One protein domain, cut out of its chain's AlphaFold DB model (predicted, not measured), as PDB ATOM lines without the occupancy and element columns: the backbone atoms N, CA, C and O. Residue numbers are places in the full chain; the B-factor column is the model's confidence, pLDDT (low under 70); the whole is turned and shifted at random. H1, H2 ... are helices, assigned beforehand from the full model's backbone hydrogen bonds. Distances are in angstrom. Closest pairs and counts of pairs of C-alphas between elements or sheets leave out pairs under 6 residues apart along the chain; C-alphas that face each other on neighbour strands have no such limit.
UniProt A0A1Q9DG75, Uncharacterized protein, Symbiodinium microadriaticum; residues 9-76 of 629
ATOM      1  N   SER A   9      -9.147 -19.290 -53.329       79.81
ATOM      2  CA  SER A   9      -8.142 -20.361 -53.268       79.81
ATOM      3  C   SER A   9      -7.842 -20.772 -51.823       79.81
ATOM      4  O   SER A   9      -7.840 -21.963 -51.502       79.81
ATOM      5  N   VAL A  10      -7.721 -19.795 -50.917       77.19
ATOM      6  CA  VAL A  10      -7.587 -20.027 -49.470       77.19
ATOM      7  C   VAL A  10      -8.828 -20.737 -48.927       77.19
ATOM      8  O   VAL A  10      -8.701 -21.664 -48.130       77.19
ATOM      9  N   ASN A  11     -10.025 -20.378 -49.399       83.75
ATOM     10  CA  ASN A  11     -11.254 -21.082 -49.026       83.75
ATOM     11  C   ASN A  11     -11.298 -22.528 -49.555       83.75
ATOM     12  O   ASN A  11     -11.757 -23.411 -48.834       83.75
ATOM     13  N   GLY A  12     -10.761 -22.802 -50.748       85.38
ATOM     14  CA  GLY A  12     -10.599 -24.164 -51.275       85.38
ATOM     15  C   GLY A  12      -9.625 -25.025 -50.458       85.38
ATOM     16  O   GLY A  12      -9.910 -26.192 -50.177       85.38
ATOM     17  N   ILE A  13      -8.507 -24.437 -50.017       83.19
ATOM     18  CA  ILE A  13      -7.535 -25.078 -49.114       83.19
ATOM     19  C   ILE A  13      -8.171 -25.353 -47.744       83.19
ATOM     20  O   ILE A  13      -8.068 -26.472 -47.242       83.19
ATOM     21  N   LEU A  14      -8.882 -24.379 -47.164       83.19
ATOM     22  CA  LEU A  14      -9.604 -24.549 -45.896       83.19
ATOM     23  C   LEU A  14     -10.688 -25.632 -45.994       83.19
ATOM     24  O   LEU A  14     -10.781 -26.470 -45.103       83.19
ATOM     25  N   ALA A  15     -11.475 -25.666 -47.071       84.75
ATOM     26  CA  ALA A  15     -12.486 -26.706 -47.283       84.75
ATOM     27  C   ALA A  15     -11.857 -28.106 -47.410       84.75
ATOM     28  O   ALA A  15     -12.369 -29.069 -46.841       84.75
ATOM     29  N   SER A  16     -10.714 -28.209 -48.093       84.19
ATOM     30  CA  SER A  16      -9.967 -29.465 -48.243       84.19
ATOM     31  C   SER A  16      -9.346 -29.927 -46.916       84.19
ATOM     32  O   SER A  16      -9.397 -31.113 -46.594       84.19
ATOM     33  N   PHE A  17      -8.829 -28.996 -46.105       85.62
ATOM     34  CA  PHE A  17      -8.398 -29.271 -44.733       85.62
ATOM     35  C   PHE A  17      -9.562 -29.783 -43.872       85.62
ATOM     36  O   PHE A  17      -9.405 -30.783 -43.175       85.62
ATOM     37  N   TRP A  18     -10.734 -29.143 -43.939       83.94
ATOM     38  CA  TRP A  18     -11.895 -29.557 -43.146       83.94
ATOM     39  C   TRP A  18     -12.479 -30.905 -43.569       83.94
ATOM     40  O   TRP A  18     -12.914 -31.651 -42.696       83.94
ATOM     41  N   GLY A  19     -12.403 -31.273 -44.853       86.62
ATOM     42  CA  GLY A  19     -12.678 -32.644 -45.299       86.62
ATOM     43  C   GLY A  19     -11.747 -33.661 -44.630       86.62
ATOM     44  O   GLY A  19     -12.211 -34.560 -43.937       86.62
ATOM     45  N   LEU A  20     -10.427 -33.454 -44.730       84.06
ATOM     46  CA  LEU A  20      -9.417 -34.343 -44.130       84.06
ATOM     47  C   LEU A  20      -9.461 -34.396 -42.590       84.06
ATOM     48  O   LEU A  20      -9.023 -35.384 -41.993       84.06
ATOM     49  N   ALA A  21      -9.962 -33.339 -41.946       83.38
ATOM     50  CA  ALA A  21     -10.222 -33.297 -40.511       83.38
ATOM     51  C   ALA A  21     -11.479 -34.111 -40.148       83.38
ATOM     52  O   ALA A  21     -11.422 -34.939 -39.238       83.38
ATOM     53  N   ALA A  22     -12.578 -33.945 -40.893       85.00
ATOM     54  CA  ALA A  22     -13.813 -34.707 -40.704       85.00
ATOM     55  C   ALA A  22     -13.617 -36.214 -40.962       85.00
ATOM     56  O   ALA A  22     -14.109 -37.029 -40.183       85.00
ATOM     57  N   ASP A  23     -12.820 -36.587 -41.972       84.88
ATOM     58  CA  ASP A  23     -12.415 -37.980 -42.237       84.88
ATOM     59  C   ASP A  23     -11.642 -38.601 -41.052       84.88
ATOM     60  O   ASP A  23     -11.752 -39.797 -40.787       84.88
ATOM     61  N   ARG A  24     -10.891 -37.784 -40.294       81.31
ATOM     62  CA  ARG A  24     -10.229 -38.160 -39.027       81.31
ATOM     63  C   ARG A  24     -11.106 -37.932 -37.781       81.31
ATOM     64  O   ARG A  24     -10.594 -37.942 -36.664       81.31
ATOM     65  N   GLN A  25     -12.417 -37.740 -37.954       86.50
ATOM     66  CA  GLN A  25     -13.407 -37.493 -36.891       86.50
ATOM     67  C   GLN A  25     -13.142 -36.234 -36.036       86.50
ATOM     68  O   GLN A  25     -13.681 -36.094 -34.937       86.50
ATOM     69  N   TRP A  26     -12.351 -35.278 -36.531       84.88
ATOM     70  CA  TRP A  26     -12.156 -33.988 -35.866       84.88
ATOM     71  C   TRP A  26     -13.329 -33.058 -36.187       84.88
ATOM     72  O   TRP A  26     -13.400 -32.480 -37.270       84.88
ATOM     73  N   SER A  27     -14.222 -32.878 -35.214       79.69
ATOM     74  CA  SER A  27     -15.344 -31.933 -35.267       79.69
ATOM     75  C   SER A  27     -15.112 -30.766 -34.294       79.69
ATOM     76  O   SER A  27     -15.660 -30.786 -33.190       79.69
ATOM     77  N   PRO A  28     -14.279 -29.764 -34.638       74.31
ATOM     78  CA  PRO A  28     -14.108 -28.584 -33.798       74.31
ATOM     79  C   PRO A  28     -15.359 -27.701 -33.821       74.31
ATOM     80  O   PRO A  28     -16.021 -27.570 -34.851       74.31
ATOM     81  N   ASP A  29     -15.640 -27.050 -32.696       74.56
ATOM     82  CA  ASP A  29     -16.657 -26.003 -32.620       74.56
ATOM     83  C   ASP A  29     -16.129 -24.687 -33.230       74.56
ATOM     84  O   ASP A  29     -14.930 -24.382 -33.174       74.56
ATOM     85  N   PHE A  30     -17.022 -23.902 -33.832       77.38
ATOM     86  CA  PHE A  30     -16.712 -22.677 -34.569       77.38
ATOM     87  C   PHE A  30     -17.479 -21.487 -33.996       77.38
ATOM     88  O   PHE A  30     -18.549 -21.105 -34.474       77.38
ATOM     89  N   HIS A  31     -16.896 -20.835 -32.996       70.06
ATOM     90  CA  HIS A  31     -17.438 -19.597 -32.445       70.06
ATOM     91  C   HIS A  31     -16.956 -18.365 -33.226       70.06
ATOM     92  O   HIS A  31     -15.793 -18.267 -33.629       70.06
ATOM     93  N   ARG A  32     -17.840 -17.374 -33.410       75.31
ATOM     94  CA  ARG A  32     -17.468 -16.065 -33.963       75.31
ATOM     95  C   ARG A  32     -16.746 -15.244 -32.893       75.31
ATOM     96  O   ARG A  32     -17.384 -14.672 -32.015       75.31
ATOM     97  N   VAL A  33     -15.428 -15.146 -33.007       68.56
ATOM     98  CA  VAL A  33     -14.585 -14.351 -32.104       68.56
ATOM     99  C   VAL A  33     -14.600 -12.863 -32.520       68.56
ATOM    100  O   VAL A  33     -14.441 -12.578 -33.711       68.56
ATOM    101  N   PRO A  34     -14.790 -11.901 -31.591       74.25
ATOM    102  CA  PRO A  34     -14.614 -10.468 -31.856       74.25
ATOM    103  C   PRO A  34     -13.208 -10.114 -32.362       74.25
ATOM    104  O   PRO A  34     -12.237 -10.803 -32.055       74.25
ATOM    105  N   SER A  35     -13.065  -9.002 -33.088       73.62
ATOM    106  CA  SER A  35     -11.768  -8.538 -33.613       73.62
ATOM    107  C   SER A  35     -10.726  -8.283 -32.519       73.62
ATOM    108  O   SER A  35      -9.560  -8.610 -32.715       73.62
ATOM    109  N   GLU A  36     -11.139  -7.776 -31.355       72.69
ATOM    110  CA  GLU A  36     -10.257  -7.579 -30.194       72.69
ATOM    111  C   GLU A  36      -9.788  -8.898 -29.565       72.69
ATOM    112  O   GLU A  36      -8.677  -8.972 -29.044       72.69
ATOM    113  N   ALA A  37     -10.612  -9.948 -29.631       70.00
ATOM    114  CA  ALA A  37     -10.311 -11.295 -29.139       70.00
ATOM    115  C   ALA A  37      -9.616 -12.180 -30.195       70.00
ATOM    116  O   ALA A  37      -9.308 -13.344 -29.945       70.00
ATOM    117  N   ASN A  38      -9.337 -11.648 -31.389       79.00
ATOM    118  CA  ASN A  38      -8.699 -12.395 -32.463       79.00
ATOM    119  C   ASN A  38      -7.183 -12.557 -32.234       79.00
ATOM    120  O   ASN A  38      -6.364 -11.874 -32.855       79.00
ATOM    121  N   VAL A  39      -6.800 -13.528 -31.402       78.81
ATOM    122  CA  VAL A  39      -5.395 -13.895 -31.125       78.81
ATOM    123  C   VAL A  39      -4.602 -14.372 -32.355       78.81
ATOM    124  O   VAL A  39      -3.391 -14.560 -32.264       78.81
ATOM    125  N   SER A  40      -5.243 -14.561 -33.520       77.38
ATOM    126  CA  SER A  40      -4.621 -15.203 -34.686       77.38
ATOM    127  C   SER A  40      -3.371 -14.492 -35.209       77.38
ATOM    128  O   SER A  40      -2.511 -15.162 -35.763       77.38
ATOM    129  N   ASP A  41      -3.278 -13.163 -35.096       76.75
ATOM    130  CA  ASP A  41      -2.119 -12.411 -35.603       76.75
ATOM    131  C   ASP A  41      -0.867 -12.688 -34.748       76.75
ATOM    132  O   ASP A  41       0.141 -13.157 -35.273       76.75
ATOM    133  N   ALA A  42      -0.972 -12.539 -33.421       82.31
ATOM    134  CA  ALA A  42       0.091 -12.884 -32.470       82.31
ATOM    135  C   ALA A  42       0.521 -14.358 -32.596       82.31
ATOM    136  O   ALA A  42       1.701 -14.643 -32.809       82.31
ATOM    137  N   VAL A  43      -0.444 -15.287 -32.598       82.06
ATOM    138  CA  VAL A  43      -0.179 -16.730 -32.747       82.06
ATOM    139  C   VAL A  43       0.465 -17.051 -34.103       82.06
ATOM    140  O   VAL A  43       1.376 -17.873 -34.166       82.06
ATOM    141  N   SER A  44       0.085 -16.367 -35.193       76.50
ATOM    142  CA  SER A  44       0.729 -16.567 -36.506       76.50
ATOM    143  C   SER A  44       2.186 -16.094 -36.563       76.50
ATOM    144  O   SER A  44       2.947 -16.558 -37.410       76.50
ATOM    145  N   ARG A  45       2.589 -15.214 -35.638       83.06
ATOM    146  CA  ARG A  45       3.971 -14.751 -35.435       83.06
ATOM    147  C   ARG A  45       4.721 -15.576 -34.376       83.06
ATOM    148  O   ARG A  45       5.864 -15.258 -34.065       83.06
ATOM    149  N   GLY A  46       4.095 -16.624 -33.831       87.19
ATOM    150  CA  GLY A  46       4.659 -17.497 -32.797       87.19
ATOM    151  C   GLY A  46       4.449 -17.028 -31.353       87.19
ATOM    152  O   GLY A  46       4.954 -17.677 -30.437       87.19
ATOM    153  N   ASP A  47       3.711 -15.938 -31.119       90.88
ATOM    154  CA  ASP A  47       3.413 -15.455 -29.770       90.88
ATOM    155  C   ASP A  47       2.137 -16.095 -29.195       90.88
ATOM    156  O   ASP A  47       1.026 -15.565 -29.282       90.88
ATOM    157  N   ASP A  48       2.328 -17.241 -28.542       90.88
ATOM    158  CA  ASP A  48       1.292 -17.950 -27.785       90.88
ATOM    159  C   ASP A  48       1.045 -17.346 -26.379       90.88
ATOM    160  O   ASP A  48       0.382 -17.982 -25.552       90.88
ATOM    161  N   SER A  49       1.622 -16.191 -26.009       90.56
ATOM    162  CA  SER A  49       1.478 -15.628 -24.649       90.56
ATOM    163  C   SER A  49       0.025 -15.287 -24.309       90.56
ATOM    164  O   SER A  49      -0.513 -15.798 -23.325       90.56
ATOM    165  N   ARG A  50      -0.634 -14.500 -25.165       86.62
ATOM    166  CA  ARG A  50      -2.027 -14.083 -24.978       86.62
ATOM    167  C   ARG A  50      -2.997 -15.263 -25.007       86.62
ATOM    168  O   ARG A  50      -3.872 -15.340 -24.155       86.62
ATOM    169  N   ALA A  51      -2.810 -16.204 -25.934       87.38
ATOM    170  CA  ALA A  51      -3.639 -17.404 -26.017       87.38
ATOM    171  C   ALA A  51      -3.575 -18.218 -24.708       87.38
ATOM    172  O   ALA A  51      -4.608 -18.593 -24.162       87.38
ATOM    173  N   ARG A  52      -2.379 -18.409 -24.131       89.81
ATOM    174  CA  ARG A  52      -2.232 -19.077 -22.825       89.81
ATOM    175  C   ARG A  52      -2.841 -18.278 -21.669       89.81
ATOM    176  O   ARG A  52      -3.412 -18.887 -20.771       89.81
ATOM    177  N   ALA A  53      -2.752 -16.946 -21.688       90.81
ATOM    178  CA  ALA A  53      -3.380 -16.087 -20.678       90.81
ATOM    179  C   ALA A  53      -4.921 -16.145 -20.724       90.81
ATOM    180  O   ALA A  53      -5.568 -16.116 -19.683       90.81
ATOM    181  N   GLU A  54      -5.500 -16.301 -21.916       86.75
ATOM    182  CA  GLU A  54      -6.932 -16.555 -22.136       86.75
ATOM    183  C   GLU A  54      -7.332 -18.038 -21.927       86.75
ATOM    184  O   GLU A  54      -8.462 -18.421 -22.215       86.75
ATOM    185  N   GLY A  55      -6.425 -18.892 -21.431       88.62
ATOM    186  CA  GLY A  55      -6.708 -20.296 -21.102       88.62
ATOM    187  C   GLY A  55      -6.694 -21.278 -22.282       88.62
ATOM    188  O   GLY A  55      -7.085 -22.433 -22.113       88.62
ATOM    189  N   TRP A  56      -6.238 -20.870 -23.471       85.12
ATOM    190  CA  TRP A  56      -6.189 -21.745 -24.645       85.12
ATOM    191  C   TRP A  56      -5.024 -22.742 -24.554       85.12
ATOM    192  O   TRP A  56      -3.848 -22.365 -24.554       85.12
ATOM    193  N   THR A  57      -5.340 -24.037 -24.573       81.81
ATOM    194  CA  THR A  57      -4.344 -25.114 -24.679       81.81
ATOM    195  C   THR A  57      -3.914 -25.308 -26.133       81.81
ATOM    196  O   THR A  57      -4.732 -25.628 -26.996       81.81
ATOM    197  N   ARG A  58      -2.611 -25.178 -26.420       81.81
ATOM    198  CA  ARG A  58      -2.045 -25.493 -27.742       81.81
ATOM    199  C   ARG A  58      -2.057 -27.006 -27.978       81.81
ATOM    200  O   ARG A  58      -1.186 -27.725 -27.495       81.81
ATOM    201  N   VAL A  59      -3.032 -27.482 -28.748       78.81
ATOM    202  CA  VAL A  59      -3.115 -28.885 -29.172       78.81
ATOM    203  C   VAL A  59      -2.065 -29.157 -30.252       78.81
ATOM    204  O   VAL A  59      -2.179 -28.675 -31.377       78.81
ATOM    205  N   ALA A  60      -1.044 -29.943 -29.914       76.12
ATOM    206  CA  ALA A  60      -0.062 -30.458 -30.863       76.12
ATOM    207  C   ALA A  60      -0.576 -31.759 -31.510       76.12
ATOM    208  O   ALA A  60      -0.118 -32.853 -31.184       76.12
ATOM    209  N   THR A  61      -1.565 -31.654 -32.399       69.38
ATOM    210  CA  THR A  61      -1.961 -32.779 -33.259       69.38
ATOM    211  C   THR A  61      -0.920 -33.015 -34.360       69.38
ATOM    212  O   THR A  61      -0.353 -32.043 -34.867       69.38
ATOM    213  N   PRO A  62      -0.698 -34.273 -34.793       71.38
ATOM    214  CA  PRO A  62       0.129 -34.590 -35.957       71.38
ATOM    215  C   PRO A  62      -0.611 -34.185 -37.240       71.38
ATOM    216  O   PRO A  62      -1.231 -34.996 -37.927       71.38
ATOM    217  N   VAL A  63      -0.591 -32.886 -37.537       74.88
ATOM    218  CA  VAL A  63      -1.102 -32.318 -38.793       74.88
ATOM    219  C   VAL A  63      -0.113 -32.473 -39.946       74.88
ATOM    220  O   VAL A  63      -0.464 -32.123 -41.068       74.88
ATOM    221  N   ASP A  64       1.081 -33.017 -39.702       77.06
ATOM    222  CA  ASP A  64       2.143 -33.178 -40.698       77.06
ATOM    223  C   ASP A  64       1.645 -33.937 -41.937       77.06
ATOM    224  O   ASP A  64       1.741 -33.402 -43.036       77.06
ATOM    225  N   ASP A  65       0.961 -35.079 -41.769       75.50
ATOM    226  CA  ASP A  65       0.277 -35.814 -42.852       75.50
ATOM    227  C   ASP A  65      -0.622 -34.918 -43.728       75.50
ATOM    228  O   ASP A  65      -0.711 -35.086 -44.947       75.50
ATOM    229  N   ILE A  66      -1.353 -33.995 -43.096       75.62
ATOM    230  CA  ILE A  66      -2.325 -33.114 -43.753       75.62
ATOM    231  C   ILE A  66      -1.590 -31.971 -44.451       75.62
ATOM    232  O   ILE A  66      -1.904 -31.657 -45.597       75.62
ATOM    233  N   MET A  67      -0.581 -31.385 -43.805       77.94
ATOM    234  CA  MET A  67       0.290 -30.365 -44.394       77.94
ATOM    235  C   MET A  67       1.093 -30.917 -45.575       77.94
ATOM    236  O   MET A  67       1.310 -30.202 -46.547       77.94
ATOM    237  N   ASP A  68       1.461 -32.194 -45.542       80.38
ATOM    238  CA  ASP A  68       2.160 -32.913 -46.606       80.38
ATOM    239  C   ASP A  68       1.219 -33.222 -47.795       80.38
ATOM    240  O   ASP A  68       1.600 -33.100 -48.962       80.38
ATOM    241  N   VAL A  69      -0.065 -33.519 -47.537       77.88
ATOM    242  CA  VAL A  69      -1.112 -33.599 -48.581       77.88
ATOM    243  C   VAL A  69      -1.444 -32.226 -49.182       77.88
ATOM    244  O   VAL A  69      -1.528 -32.112 -50.406       77.88
ATOM    245  N   LEU A  70      -1.596 -31.181 -48.364       76.50
ATOM    246  CA  LEU A  70      -1.856 -29.814 -48.834       76.50
ATOM    247  C   LEU A  70      -0.646 -29.222 -49.570       76.50
ATOM    248  O   LEU A  70      -0.819 -28.571 -50.596       76.50
ATOM    249  N   GLY A  71       0.571 -29.503 -49.101       79.81
ATOM    250  CA  GLY A  71       1.823 -29.143 -49.759       79.81
ATOM    251  C   GLY A  71       1.947 -29.818 -51.122       79.81
ATOM    252  O   GLY A  71       2.192 -29.133 -52.114       79.81
ATOM    253  N   ARG A  72       1.651 -31.125 -51.214       79.44
ATOM    254  CA  ARG A  72       1.517 -31.813 -52.510       79.44
ATOM    255  C   ARG A  72       0.481 -31.135 -53.408       79.44
ATOM    256  O   ARG A  72       0.815 -30.807 -54.542       79.44
ATOM    257  N   ALA A  73      -0.729 -30.874 -52.910       72.44
ATOM    258  CA  ALA A  73      -1.803 -30.247 -53.687       72.44
ATOM    259  C   ALA A  73      -1.438 -28.840 -54.204       72.44
ATOM    260  O   ALA A  73      -1.739 -28.527 -55.351       72.44
ATOM    261  N   ALA A  74      -0.750 -28.025 -53.397       73.25
ATOM    262  CA  ALA A  74      -0.252 -26.707 -53.794       73.25
ATOM    263  C   ALA A  74       0.969 -26.776 -54.734       73.25
ATOM    264  O   ALA A  74       1.177 -25.869 -55.535       73.25
ATOM    265  N   SER A  75       1.771 -27.844 -54.652       74.50
ATOM    266  CA  SER A  75       2.953 -28.044 -55.506       74.50
ATOM    267  C   SER A  75       2.634 -28.557 -56.915       74.50
ATOM    268  O   SER A  75       3.483 -28.460 -57.798       74.50
ATOM    269  N   VAL A  76       1.428 -29.091 -57.151       73.44
ATOM    270  CA  VAL A  76       0.967 -29.428 -58.506       73.44
ATOM    271  C   VAL A  76       0.696 -28.121 -59.261       73.44
ATOM    272  O   VAL A  76      -0.231 -27.404 -58.883       73.44
TER     273      VAL A  76
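This is residues 9 to 76 of the 629 residues of an uncharacterized protein of Symbiodinium microadriaticum (UniProt A0A1Q9DG75). Picture a loose, open frame: H1, the longest helix, and H4 lie side by side at one end, the short helices H2 and H3 sit near each other at the other, and residues 24 to 39 and 54 to 63 span the gap. The printed part has 68 residues, four named helices in the order H1, H2, H3, H4 and no named strand; its class is all helix. It is loose, radius of gyration of the C-alphas 14.0 A, spanning 38 by 25 by 22 A.

Start at H1, residues 9 to 23; it touches H4, residues 64 to 75, at residues 66 to 70 alone, the closest C-alphas being those of Leu 20 and Ile 66, 7.2 A apart. They run opposite ways at a shallow tilt of 34.5 degrees, only just short of steep. H2, residues 40 to 44, and H3, residues 49 to 53, are close but not clearly touching; their closest C-alphas, Val 43 and Ala 51, are 7.6 A apart. In H1, H2, H3 and H4 every O i to N i+4 pair is within hydrogen-bond range.

Find C-alpha 9 at (-8.142, -20.361, -53.268); H1 runs 21.2 A from there. H4 runs 15.7 A to C-alpha 75 at (2.953, -28.044, -55.506).

The printed part has no cut; the link H1 to H2 is long, and its residues 29 to 36 stand free. Residues 33 and 61 have pLDDT under 70.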